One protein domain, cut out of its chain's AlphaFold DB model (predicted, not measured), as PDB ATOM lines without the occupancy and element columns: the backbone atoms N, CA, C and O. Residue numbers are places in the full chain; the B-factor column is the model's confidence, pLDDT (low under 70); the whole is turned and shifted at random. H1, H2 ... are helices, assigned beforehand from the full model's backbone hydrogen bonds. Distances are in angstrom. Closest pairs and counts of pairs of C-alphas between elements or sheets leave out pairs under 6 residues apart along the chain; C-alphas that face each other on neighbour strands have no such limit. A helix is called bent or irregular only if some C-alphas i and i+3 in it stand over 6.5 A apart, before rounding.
ATOM      1  N   ASP A   2      29.677  56.126   9.110       58.78
ATOM      2  CA  ASP A   2      29.054  56.499   7.848       58.78
ATOM      3  C   ASP A   2      28.022  55.438   7.479       58.78
ATOM      4  O   ASP A   2      28.267  54.229   7.590       58.78
ATOM      5  N   SER A   3      26.813  55.909   7.200       68.94
ATOM      6  CA  SER A   3      25.689  55.074   6.812       68.94
ATOM      7  C   SER A   3      26.007  54.474   5.445       68.94
ATOM      8  O   SER A   3      26.413  55.198   4.548       68.94
ATOM      9  N   VAL A   4      25.849  53.158   5.284       83.25
ATOM     10  CA  VAL A   4      26.096  52.492   3.988       83.25
ATOM     11  C   VAL A   4      25.081  52.926   2.930       83.25
ATOM     12  O   VAL A   4      25.408  52.949   1.754       83.25
ATOM     13  N   ILE A   5      23.871  53.287   3.358       90.44
ATOM     14  CA  ILE A   5      22.824  53.849   2.506       90.44
ATOM     15  C   ILE A   5      22.252  55.109   3.146       90.44
ATOM     16  O   ILE A   5      22.206  55.225   4.378       90.44
ATOM     17  N   GLU A   6      21.774  56.024   2.309       92.62
ATOM     18  CA  GLU A   6      21.132  57.255   2.753       92.62
ATOM     19  C   GLU A   6      19.692  56.999   3.205       92.62
ATOM     20  O   GLU A   6      18.913  56.285   2.568       92.62
ATOM     21  N   LEU A   7      19.301  57.633   4.315       94.25
ATOM     22  CA  LEU A   7      17.936  57.534   4.840       94.25
ATOM     23  C   LEU A   7      16.904  58.014   3.811       94.25
ATOM     24  O   LEU A   7      15.804  57.465   3.732       94.25
ATOM     25  N   GLN A   8      17.255  59.038   3.033       94.44
ATOM     26  CA  GLN A   8      16.351  59.631   2.060       94.44
ATOM     27  C   GLN A   8      16.005  58.659   0.926       94.44
ATOM     28  O   GLN A   8      14.838  58.587   0.548       94.44
ATOM     29  N   ASP A   9      16.960  57.854   0.460       93.75
ATOM     30  CA  ASP A   9      16.728  56.867  -0.600       93.75
ATOM     31  C   ASP A   9      15.758  55.777  -0.137       93.75
ATOM     32  O   ASP A   9      14.809  55.427  -0.843       93.75
ATOM     33  N   LEU A  10      15.923  55.303   1.104       94.81
ATOM     34  CA  LEU A  10      14.985  54.361   1.711       94.81
ATOM     35  C   LEU A  10      13.582  54.972   1.847       94.81
ATOM     36  O   LEU A  10      12.587  54.304   1.569       94.81
ATOM     37  N   LYS A  11      13.476  56.247   2.239       95.06
ATOM     38  CA  LYS A  11      12.186  56.950   2.323       95.06
ATOM     39  C   LYS A  11      11.525  57.088   0.957       95.06
ATOM     40  O   LYS A  11      10.323  56.854   0.853       95.06
ATOM     41  N   THR A  12      12.299  57.398  -0.082       94.31
ATOM     42  CA  THR A  12      11.817  57.453  -1.465       94.31
ATOM     43  C   THR A  12      11.291  56.095  -1.927       94.31
ATOM     44  O   THR A  12      10.172  56.035  -2.433       94.31
ATOM     45  N   MET A  13      12.026  55.003  -1.682       90.62
ATOM     46  CA  MET A  13      11.575  53.636  -1.996       90.62
ATOM     47  C   MET A  13      10.272  53.264  -1.276       90.62
ATOM     48  O   MET A  13       9.395  52.623  -1.851       90.62
ATOM     49  N   LEU A  14      10.116  53.699  -0.024       92.56
ATOM     50  CA  LEU A  14       8.922  53.453   0.788       92.56
ATOM     51  C   LEU A  14       7.783  54.456   0.541       92.56
ATOM     52  O   LEU A  14       6.729  54.339   1.168       92.56
ATOM     53  N   GLN A  15       7.984  55.441  -0.343       92.88
ATOM     54  CA  GLN A  15       7.049  56.540  -0.614       92.88
ATOM     55  C   GLN A  15       6.650  57.323   0.655       92.88
ATOM     56  O   GLN A  15       5.514  57.779   0.805       92.88
ATOM     57  N   LEU A  16       7.589  57.478   1.593       91.31
ATOM     58  CA  LEU A  16       7.391  58.196   2.851       91.31
ATOM     59  C   LEU A  16       7.893  59.637   2.741       91.31
ATOM     60  O   LEU A  16       9.065  59.882   2.469       91.31
ATOM     61  N   ASN A  17       7.016  60.591   3.052       90.31
ATOM     62  CA  ASN A  17       7.329  62.023   2.987       90.31
ATOM     63  C   ASN A  17       7.474  62.679   4.374       90.31
ATOM     64  O   ASN A  17       7.825  63.854   4.458       90.31
ATOM     65  N   THR A  18       7.192  61.949   5.459       91.44
ATOM     66  CA  THR A  18       7.261  62.463   6.840       91.44
ATOM     67  C   THR A  18       8.515  61.969   7.557       91.44
ATOM     68  O   THR A  18       9.238  61.109   7.055       91.44
ATOM     69  N   THR A  19       8.806  62.535   8.728       92.44
ATOM     70  CA  THR A  19       9.964  62.171   9.565       92.44
ATOM     71  C   THR A  19       9.602  61.239  10.724       92.44
ATOM     72  O   THR A  19      10.471  60.853  11.501       92.44
ATOM     73  N   ASP A  20       8.330  60.855  10.859       91.00
ATOM     74  CA  ASP A  20       7.820  60.120  12.030       91.00
ATOM     75  C   ASP A  20       8.464  58.736  12.187       91.00
ATOM     76  O   ASP A  20       8.570  58.202  13.289       91.00
ATOM     77  N   GLN A  21       8.908  58.155  11.071       90.25
ATOM     78  CA  GLN A  21       9.517  56.828  11.013       90.25
ATOM     79  C   GLN A  21      11.049  56.873  10.970       90.25
ATOM     80  O   GLN A  21      11.679  55.817  10.976       90.25
ATOM     81  N   ASP A  22      11.676  58.053  10.968       94.25
ATOM     82  CA  ASP A  22      13.123  58.186  10.748       94.25
ATOM     83  C   ASP A  22      13.936  57.418  11.798       94.25
ATOM     84  O   ASP A  22      14.927  56.770  11.467       94.25
ATOM     85  N   GLY A  23      13.500  57.414  13.061       92.50
ATOM     86  CA  GLY A  23      14.151  56.633  14.118       92.50
ATOM     87  C   GLY A  23      14.122  55.123  13.853       92.50
ATOM     88  O   GLY A  23      15.138  54.444  14.019       92.50
ATOM     89  N   LEU A  24      12.980  54.602  13.392       90.94
ATOM     90  CA  LEU A  24      12.817  53.193  13.031       90.94
ATOM     91  C   LEU A  24      13.643  52.845  11.789       90.94
ATOM     92  O   LEU A  24      14.376  51.858  11.799       90.94
ATOM     93  N   LEU A  25      13.558  53.663  10.739       94.12
ATOM     94  CA  LEU A  25      14.288  53.454   9.490       94.12
ATOM     95  C   LEU A  25      15.802  53.446   9.728       94.12
ATOM     96  O   LEU A  25      16.481  52.524   9.285       94.12
ATOM     97  N   ASN A  26      16.327  54.380  10.525       93.94
ATOM     98  CA  ASN A  26      17.740  54.382  10.916       93.94
ATOM     99  C   ASN A  26      18.143  53.114  11.686       93.94
ATOM    100  O   ASN A  26      19.246  52.592  11.503       93.94
ATOM    101  N   LEU A  27      17.265  52.590  12.548       90.62
ATOM    102  CA  LEU A  27      17.528  51.346  13.272       90.62
ATOM    103  C   LEU A  27      17.556  50.135  12.329       90.62
ATOM    104  O   LEU A  27      18.430  49.275  12.474       90.62
ATOM    105  N   ILE A  28      16.641  50.087  11.356       89.94
ATOM    106  CA  ILE A  28      16.617  49.062  10.308       89.94
ATOM    107  C   ILE A  28      17.917  49.126   9.499       89.94
ATOM    108  O   ILE A  28      18.627  48.123   9.445       89.94
ATOM    109  N   ILE A  29      18.292  50.302   8.982       92.81
ATOM    110  CA  ILE A  29      19.541  50.517   8.227       92.81
ATOM    111  C   ILE A  29      20.745  50.008   9.019       92.81
ATOM    112  O   ILE A  29      21.539  49.205   8.524       92.81
ATOM    113  N   LYS A  30      20.865  50.421  10.285       89.75
ATOM    114  CA  LYS A  30      21.976  50.038  11.164       89.75
ATOM    115  C   LYS A  30      22.066  48.526  11.365       89.75
ATOM    116  O   LYS A  30      23.161  47.966  11.306       89.75
ATOM    117  N   ASN A  31      20.945  47.865  11.643       86.44
ATOM    118  CA  ASN A  31      20.931  46.431  11.932       86.44
ATOM    119  C   ASN A  31      21.148  45.593  10.670       86.44
ATOM    120  O   ASN A  31      21.928  44.644  10.709       86.44
ATOM    121  N   THR A  32      20.534  45.977   9.551       87.50
ATOM    122  CA  THR A  32      20.745  45.349   8.241       87.50
ATOM    123  C   THR A  32      22.203  45.484   7.807       87.50
ATOM    124  O   THR A  32      22.843  44.488   7.485       87.50
ATOM    125  N   THR A  33      22.783  46.682   7.920       88.06
ATOM    126  CA  THR A  33      24.199  46.915   7.603       88.06
ATOM    127  C   THR A  33      25.116  46.033   8.448       88.06
ATOM    128  O   THR A  33      26.036  45.409   7.928       88.06
ATOM    129  N   LYS A  34      24.875  45.936   9.762       82.88
ATOM    130  CA  LYS A  34      25.667  45.062  10.643       82.88
ATOM    131  C   LYS A  34      25.548  43.587  10.267       82.88
ATOM    132  O   LYS A  34      26.559  42.892  10.278       82.88
ATOM    133  N   ALA A  35      24.341  43.126   9.945       81.31
ATOM    134  CA  ALA A  35      24.101  41.746   9.546       81.31
ATOM    135  C   ALA A  35      24.829  41.408   8.238       81.31
ATOM    136  O   ALA A  35      25.531  40.400   8.183       81.31
ATOM    137  N   LEU A  36      24.752  42.280   7.228       81.62
ATOM    138  CA  LEU A  36      25.467  42.071   5.972       81.62
ATOM    139  C   LEU A  36      26.984  42.141   6.164       81.62
ATOM    140  O   LEU A  36      27.701  41.272   5.685       81.62
ATOM    141  N   ARG A  37      27.486  43.106   6.945       79.94
ATOM    142  CA  ARG A  37      28.916  43.178   7.292       79.94
ATOM    143  C   ARG A  37      29.421  41.897   7.946       79.94
ATOM    144  O   ARG A  37      30.509  41.443   7.615       79.94
ATOM    145  N   PHE A  38      28.640  41.326   8.863       73.25
ATOM    146  CA  PHE A  38      28.967  40.052   9.498       73.25
ATOM    147  C   PHE A  38      29.018  38.910   8.473       73.25
ATOM    148  O   PHE A  38      29.992  38.165   8.456       73.25
ATOM    149  N   LYS A  39      28.023  38.821   7.579       71.12
ATOM    150  CA  LYS A  39      27.971  37.812   6.505       71.12
ATOM    151  C   LYS A  39      29.136  37.936   5.513       71.12
ATOM    152  O   LYS A  39      29.656  36.921   5.072       71.12
ATOM    153  N   LEU A  40      29.595  39.155   5.234       71.69
ATOM    154  CA  LEU A  40      30.756  39.439   4.381       71.69
ATOM    155  C   LEU A  40      32.115  39.257   5.093       71.69
ATOM    156  O   LEU A  40      33.158  39.522   4.499       71.69
ATOM    157  N   GLY A  41      32.141  38.882   6.378       74.38
ATOM    158  CA  GLY A  41      33.389  38.766   7.148       74.38
ATOM    159  C   GLY A  41      34.115  40.103   7.377       74.38
ATOM    160  O   GLY A  41      35.323  40.132   7.620       74.38
ATOM    161  N   LEU A  42      33.402  41.234   7.298       72.75
ATOM    162  CA  LEU A  42      33.988  42.568   7.432       72.75
ATOM    163  C   LEU A  42      34.225  42.923   8.905       72.75
ATOM    164  O   LEU A  42      33.332  43.394   9.617       72.75
ATOM    165  N   ASN A  43      35.474  42.762   9.340       72.44
ATOM    166  CA  ASN A  43      35.938  43.148  10.672       72.44
ATOM    167  C   ASN A  43      35.823  44.665  10.930       72.44
ATOM    168  O   ASN A  43      35.662  45.482  10.015       72.44
ATOM    169  N   ALA A  44      35.935  45.062  12.202       68.62
ATOM    170  CA  ALA A  44      35.995  46.472  12.586       68.62
ATOM    171  C   ALA A  44      37.162  47.174  11.861       68.62
ATOM    172  O   ALA A  44      38.300  46.720  11.931       68.62
ATOM    173  N   GLY A  45      36.865  48.260  11.141       68.75
ATOM    174  CA  GLY A  45      37.850  49.034  10.374       68.75
ATOM    175  C   GLY A  45      37.959  48.684   8.885       68.75
ATOM    176  O   GLY A  45      38.657  49.387   8.165       68.75
ATOM    177  N   LYS A  46      37.266  47.646   8.396       73.06
ATOM    178  CA  LYS A  46      37.118  47.410   6.949       73.06
ATOM    179  C   LYS A  46      35.943  48.212   6.393       73.06
ATOM    180  O   LYS A  46      34.842  48.168   6.960       73.06
ATOM    181  N   GLU A  47      36.180  48.931   5.302       80.12
ATOM    182  CA  GLU A  47      35.131  49.649   4.580       80.12
ATOM    183  C   GLU A  47      34.111  48.674   3.992       80.12
ATOM    184  O   GLU A  47      34.398  47.495   3.771       80.12
ATOM    185  N   PHE A  48      32.881  49.153   3.846       79.31
ATOM    186  CA  PHE A  48      31.821  48.390   3.205       79.31
ATOM    187  C   PHE A  48      31.943  48.562   1.680       79.31
ATOM    188  O   PHE A  48      32.056  49.709   1.249       79.31
ATOM    189  N   PRO A  49      31.924  47.481   0.875       79.81
ATOM    190  CA  PRO A  49      31.958  47.588  -0.584       79.81
ATOM    191  C   PRO A  49      30.731  48.345  -1.096       79.81
ATOM    192  O   PRO A  49      29.604  47.898  -0.877       79.81
ATOM    193  N   GLN A  50      30.935  49.494  -1.742       77.88
ATOM    194  CA  GLN A  50      29.831  50.335  -2.222       77.88
ATOM    195  C   GLN A  50      28.969  49.601  -3.247       77.88
ATOM    196  O   GLN A  50      27.764  49.788  -3.272       77.88
ATOM    197  N   GLU A  51      29.552  48.686  -4.015       74.00
ATOM    198  CA  GLU A  51      28.856  47.872  -5.008       74.00
ATOM    199  C   GLU A  51      27.763  46.980  -4.402       74.00
ATOM    200  O   GLU A  51      26.924  46.478  -5.138       74.00
ATOM    201  N   LEU A  52      27.767  46.765  -3.080       76.19
ATOM    202  CA  LEU A  52      26.803  45.927  -2.361       76.19
ATOM    203  C   LEU A  52      25.771  46.743  -1.564       76.19
ATOM    204  O   LEU A  52      24.994  46.171  -0.794       76.19
ATOM    205  N   ASP A  53      25.760  48.071  -1.695       81.31
ATOM    206  CA  ASP A  53      24.855  48.955  -0.952       81.31
ATOM    207  C   ASP A  53      23.370  48.690  -1.273       81.31
ATOM    208  O   ASP A  53      22.524  48.684  -0.371       81.31
ATOM    209  N   TYR A  54      23.067  48.344  -2.526       82.19
ATOM    210  CA  TYR A  54      21.731  48.027  -3.017       82.19
ATOM    211  C   TYR A  54      21.111  46.847  -2.260       82.19
ATOM    212  O   TYR A  54      19.907  46.841  -2.007       82.19
ATOM    213  N   ILE A  55      21.930  45.884  -1.819       81.56
ATOM    214  CA  ILE A  55      21.482  44.751  -1.000       81.56
ATOM    215  C   ILE A  55      20.945  45.266   0.335       81.56
ATOM    216  O   ILE A  55      19.879  44.852   0.789       81.56
ATOM    217  N   VAL A  56      21.657  46.201   0.971       87.50
ATOM    218  CA  VAL A  56      21.210  46.803   2.233       87.50
ATOM    219  C   VAL A  56      19.892  47.539   2.024       87.50
ATOM    220  O   VAL A  56      18.978  47.358   2.831       87.50
ATOM    221  N   LEU A  57      19.771  48.329   0.954       87.25
ATOM    222  CA  LEU A  57      18.558  49.089   0.643       87.25
ATOM    223  C   LEU A  57      17.340  48.169   0.475       87.25
ATOM    224  O   LEU A  57      16.329  48.336   1.160       87.25
ATOM    225  N   GLU A  58      17.474  47.147  -0.361       85.62
ATOM    226  CA  GLU A  58      16.436  46.160  -0.657       85.62
ATOM    227  C   GLU A  58      15.990  45.358   0.577       85.62
ATOM    228  O   GLU A  58      14.797  45.112   0.799       85.62
ATOM    229  N   VAL A  59      16.938  44.965   1.430       85.56
ATOM    230  CA  VAL A  59      16.632  44.259   2.680       85.56
ATOM    231  C   VAL A  59      15.961  45.192   3.692       85.56
ATOM    232  O   VAL A  59      15.042  44.777   4.403       85.56
ATOM    233  N   CYS A  60      16.349  46.470   3.743       89.62
ATOM    234  CA  CYS A  60      15.681  47.458   4.592       89.62
ATOM    235  C   CYS A  60      14.205  47.638   4.211       89.62
ATOM    236  O   CYS A  60      13.354  47.656   5.104       89.62
ATOM    237  N   VAL A  61      13.891  47.696   2.911       89.81
ATOM    238  CA  VAL A  61      12.507  47.758   2.409       89.81
ATOM    239  C   VAL A  61      11.710  46.527   2.852       89.81
ATOM    240  O   VAL A  61      10.638  46.670   3.447       89.81
ATOM    241  N   ARG A  62      12.251  45.316   2.650       85.31
ATOM    242  CA  ARG A  62      11.612  44.061   3.093       85.31
ATOM    243  C   ARG A  62      11.334  44.058   4.598       85.31
ATOM    244  O   ARG A  62      10.214  43.755   5.010       85.31
ATOM    245  N   ARG A  63      12.315  44.434   5.432       85.75
ATOM    246  CA  ARG A  63      12.150  44.469   6.898       85.75
ATOM    247  C   ARG A  63      11.106  45.479   7.348       85.75
ATOM    248  O   ARG A  63      10.333  45.163   8.248       85.75
ATOM    249  N   TYR A  64      11.070  46.660   6.733       88.69
ATOM    250  CA  TYR A  64      10.040  47.654   7.022       88.69
ATOM    251  C   TYR A  64       8.644  47.117   6.684       88.69
ATOM    252  O   TYR A  64       7.748  47.158   7.527       88.69
ATOM    253  N   ASN A  65       8.476  46.546   5.488       85.12
ATOM    254  CA  ASN A  65       7.203  45.967   5.059       85.12
ATOM    255  C   ASN A  65       6.766  44.811   5.970       85.12
ATOM    256  O   ASN A  65       5.593  44.730   6.327       85.12
ATOM    257  N   ARG A  66       7.706  43.962   6.413       82.12
ATOM    258  CA  ARG A  66       7.423  42.890   7.377       82.12
ATOM    259  C   ARG A  66       6.943  43.453   8.716       82.12
ATOM    260  O   ARG A  66       5.861  43.088   9.150       82.12
ATOM    261  N   LEU A  67       7.675  44.393   9.320       81.00
ATOM    262  CA  LEU A  67       7.297  45.020  10.597       81.00
ATOM    263  C   LEU A  67       5.938  45.731  10.525       81.00
ATOM    264  O   LEU A  67       5.152  45.675  11.468       81.00
ATOM    265  N   LYS A  68       5.638  46.381   9.394       76.62
ATOM    266  CA  LYS A  68       4.334  47.011   9.155       76.62
ATOM    267  C   LYS A  68       3.205  45.973   9.072       76.62
ATOM    268  O   LYS A  68       2.105  46.235   9.551       76.62
ATOM    269  N   ASN A  69       3.477  44.804   8.490       66.88
ATOM    270  CA  ASN A  69       2.508  43.718   8.335       66.88
ATOM    271  C   ASN A  69       2.359  42.844   9.592       66.88
ATOM    272  O   ASN A  69       1.277  42.315   9.820       66.88
ATOM    273  N   GLU A  70       3.382  42.743  10.445       63.00
ATOM    274  CA  GLU A  70       3.338  42.029  11.736       63.00
ATOM    275  C   GLU A  70       2.297  42.626  12.712       63.00
ATOM    276  O   GLU A  70       1.846  41.945  13.631       63.00
ATOM    277  N   GLY A  71       1.865  43.876  12.493       48.12
ATOM    278  CA  GLY A  71       0.780  44.537  13.229       48.12
ATOM    279  C   GLY A  71      -0.624  44.406  12.613       48.12
ATOM    280  O   GLY A  71      -1.588  44.881  13.215       48.12
ATOM    281  N   MET A  72      -0.778  43.791  11.432       47.31
ATOM    282  CA  MET A  72      -2.090  43.552  10.818       47.31
ATOM    283  C   MET A  72      -2.628  42.185  11.256       47.31
ATOM    284  O   MET A  72      -2.161  41.146  10.808       47.31
ATOM    285  N   ALA A  73      -3.639  42.185  12.132       41.69
ATOM    286  CA  ALA A  73      -4.201  40.996  12.790       41.69
ATOM    287  C   ALA A  73      -4.828  39.932  11.858       41.69
ATOM    288  O   ALA A  73      -5.329  38.916  12.334       41.69
ATOM    289  N   SER A  74      -4.857  40.160  10.548       41.47
ATOM    290  CA  SER A  74      -5.078  39.186   9.471       41.47
ATOM    291  C   SER A  74      -5.284  39.979   8.185       41.47
ATOM    292  O   SER A  74      -6.079  40.915   8.146       41.47
ATOM    293  N   TYR A  75      -4.577  39.612   7.122       40.59
ATOM    294  CA  TYR A  75      -4.875  40.100   5.782       40.59
ATOM    295  C   TYR A  75      -4.825  38.905   4.833       40.59
ATOM    296  O   TYR A  75      -3.758  38.497   4.387       40.59
ATOM    297  N   SER A  76      -5.987  38.302   4.585       45.44
ATOM    298  CA  SER A  76      -6.169  37.381   3.463       45.44
ATOM    299  C   SER A  76      -6.668  38.201   2.280       45.44
ATOM    300  O   SER A  76      -7.827  38.612   2.266       45.44
ATOM    301  N   GLN A  77      -5.803  38.434   1.296       42.00
ATOM    302  CA  GLN A  77      -6.226  38.739  -0.068       42.00
ATOM    303  C   GLN A  77      -5.854  37.564  -0.968       42.00
ATOM    304  O   GLN A  77      -4.838  36.905  -0.769       42.00
ATOM    305  N   GLU A  78      -6.776  37.257  -1.873       45.81
ATOM    306  CA  GLU A  78      -6.868  36.041  -2.674       45.81
ATOM    307  C   GLU A  78      -5.528  35.585  -3.281       45.81
ATOM    308  O   GLU A  78      -4.957  36.246  -4.139       45.81
ATOM    309  N   GLY A  79      -5.078  34.390  -2.888       43.50
ATOM    310  CA  GLY A  79      -4.293  33.516  -3.763       43.50
ATOM    311  C   GLY A  79      -2.769  33.660  -3.799       43.50
ATOM    312  O   GLY A  79      -2.149  32.826  -4.450       43.50
ATOM    313  N   GLU A  80      -2.142  34.603  -3.092       31.05
ATOM    314  CA  GLU A  80      -0.672  34.654  -2.982       31.05
ATOM    315  C   GLU A  80      -0.197  34.267  -1.577       31.05
ATOM    316  O   GLU A  80      -0.306  35.018  -0.608       31.05
ATOM    317  N   SER A  81       0.349  33.057  -1.450       35.12
ATOM    318  CA  SER A  81       1.063  32.641  -0.245       35.12
ATOM    319  C   SER A  81       2.391  33.396  -0.149       35.12
ATOM    320  O   SER A  81       3.324  33.105  -0.895       35.12
ATOM    321  N   ILE A  82       2.503  34.336   0.791       38.28
ATOM    322  CA  ILE A  82       3.792  34.937   1.155       38.28
ATOM    323  C   ILE A  82       4.571  33.885   1.951       38.28
ATOM    324  O   ILE A  82       4.339  33.680   3.142       38.28
ATOM    325  N   THR A  83       5.477  33.167   1.290       43.34
ATOM    326  CA  THR A  83       6.440  32.309   1.983       43.34
ATOM    327  C   THR A  83       7.497  33.196   2.628       43.34
ATOM    328  O   THR A  83       8.336  33.784   1.950       43.34
ATOM    329  N   PHE A  84       7.465  33.295   3.954       40.97
ATOM    330  CA  PHE A  84       8.506  33.976   4.711       40.97
ATOM    331  C   PHE A  84       9.761  33.093   4.744       40.97
ATOM    332  O   PHE A  84       9.752  32.027   5.358       40.97
ATOM    333  N   LYS A  85      10.834  33.516   4.066       49.41
ATOM    334  CA  LYS A  85      12.167  32.918   4.234       49.41
ATOM    335  C   LYS A  85      12.736  33.303   5.606       49.41
ATOM    336  O   LYS A  85      12.403  34.358   6.147       49.41
ATOM    337  N   SER A  86      13.539  32.419   6.195       52.19
ATOM    338  CA  SER A  86      14.065  32.560   7.559       52.19
ATOM    339  C   SER A  86      15.108  33.669   7.718       52.19
ATOM    340  O   SER A  86      15.238  34.202   8.820       52.19
ATOM    341  N   ASP A  87      15.826  34.034   6.651       61.91
ATOM    342  CA  ASP A  87      16.814  35.113   6.662       61.91
ATOM    343  C   ASP A  87      16.473  36.173   5.604       61.91
ATOM    344  O   ASP A  87      16.219  35.873   4.437       61.91
ATOM    345  N   ASP A  88      16.497  37.445   6.013       66.12
ATOM    346  CA  ASP A  88      16.181  38.583   5.145       66.12
ATOM    347  C   ASP A  88      17.209  38.753   4.004       66.12
ATOM    348  O   ASP A  88      16.962  39.500   3.058       66.12
ATOM    349  N   PHE A  89      18.353  38.064   4.094       65.56
ATOM    350  CA  PHE A  89      19.405  38.049   3.083       65.56
ATOM    351  C   PHE A  89      19.394  36.806   2.190       65.56
ATOM    352  O   PHE A  89      20.190  36.777   1.264       65.56
ATOM    353  N   ASP A  90      18.535  35.804   2.412       63.59
ATOM    354  CA  ASP A  90      18.579  34.523   1.673       63.59
ATOM    355  C   ASP A  90      18.500  34.700   0.144       63.59
ATOM    356  O   ASP A  90      19.141  33.966  -0.601       63.59
ATOM    357  N   ASP A  91      17.768  35.712  -0.334       56.78
ATOM    358  CA  ASP A  91      17.663  36.046  -1.766       56.78
ATOM    359  C   ASP A  91      18.948  36.659  -2.355       56.78
ATOM    360  O   ASP A  91      19.152  36.629  -3.564       56.78
ATOM    361  N   PHE A  92      19.793  37.237  -1.502       50.72
ATOM    362  CA  PHE A  92      21.068  37.880  -1.848       50.72
ATOM    363  C   PHE A  92      22.274  37.019  -1.481       50.72
ATOM    364  O   PHE A  92      23.382  37.247  -1.954       50.72
ATOM    365  N   LEU A  93      22.044  36.016  -0.639       52.62
ATOM    366  CA  LEU A  93      22.958  34.939  -0.308       52.62
ATOM    367  C   LEU A  93      22.890  33.829  -1.351       52.62
ATOM    368  O   LEU A  93      23.211  32.694  -1.009       52.62
ATOM    369  N   SER A  94      22.470  34.126  -2.589       52.00
ATOM    370  CA  SER A  94      22.518  33.159  -3.680       52.00
ATOM    371  C   SER A  94      23.970  32.715  -3.872       52.00
ATOM    372  O   SER A  94      24.757  33.390  -4.519       52.00
TER     373      SER A  94
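This is residues 2 to 94 of the 164 residues of the protein "Putative prophage protein" of Lactobacillus salivarius NIAS840 (UniProt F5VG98). Two long helices, H2 and H3, cross as an X, and a short helix, H1, packs in one angle of the X, on the first part of H2 and on residues 57 to 61 of H3. After H3 comes a long stretch with no named element, residues 70 to 94, which swings out as an open loop beyond the end of H3 and folds back toward the body; residues 67 to 83, of which 67 to 69 belong to H3, stick out. The printed part has 93 residues with three named helices, in the order H1, H2, H3, and no named strand; the class is all helix, though under half of the residues, 45 of 93, are in named elements. The whole is only just compact, close to loose, with a radius of gyration of the C-alphas of 14.6 A and spans of 47 by 33 by 18 A.

H1, residues 7 to 13, touches H2, residues 22 to 39, about perpendicular at 86 degrees; the closest C-alphas, those of Leu 7 and Asn 26, are 6.8 A apart. H2 touches H1 with residues 22 to 29 alone. H1 also touches H3, residues 50 to 69, which meets it with residues 57 to 61 alone; the closest C-alphas, those of Leu 10 and Leu 57, are 6.5 A apart. These two run the same way at a steep tilt of 68 degrees, only just short of about perpendicular. H2 and H3 touch with 13 pairs of C-alphas within 8 A, the closest being those of Ile 28 and Cys 60 at 6.0 A. They run opposite ways at a steep tilt of 54 degrees, and H3 touches H2 with residues 56 to 64 alone. The helix packing is mostly crossed, with none of the three pairs at a shallow tilt. Every O i to N i+4 pair is within hydrogen-bond range in H1 and H2, and 13 of 16 are in H3.

H1 begins at C-alpha 7, at (17.936, 57.534, 4.840), and is 10.1 A long. H2 runs 25.6 A from Asp 22 to Lys 39. H3, the longest helix by residues, runs 30.0 A from Gln 50 to C-alpha 69 at (2.508, 43.718, 8.335). It is irregular: C-alphas 51 and 54 are 7.4 A apart, and its line is a rough one.

The two C-alphas farthest apart, those of Gly 45 and Glu 78, are 48.4 A apart. Without the residues that stand free, the body spans 35 by 30 by 19 A. The printed part has no cut, and the links H1 to H2 and H2 to H3 are short but not tight. The mean pLDDT of the printed part is 74.8, and residues 2 to 3, 44 to 45 and 69 to 94 are under 70.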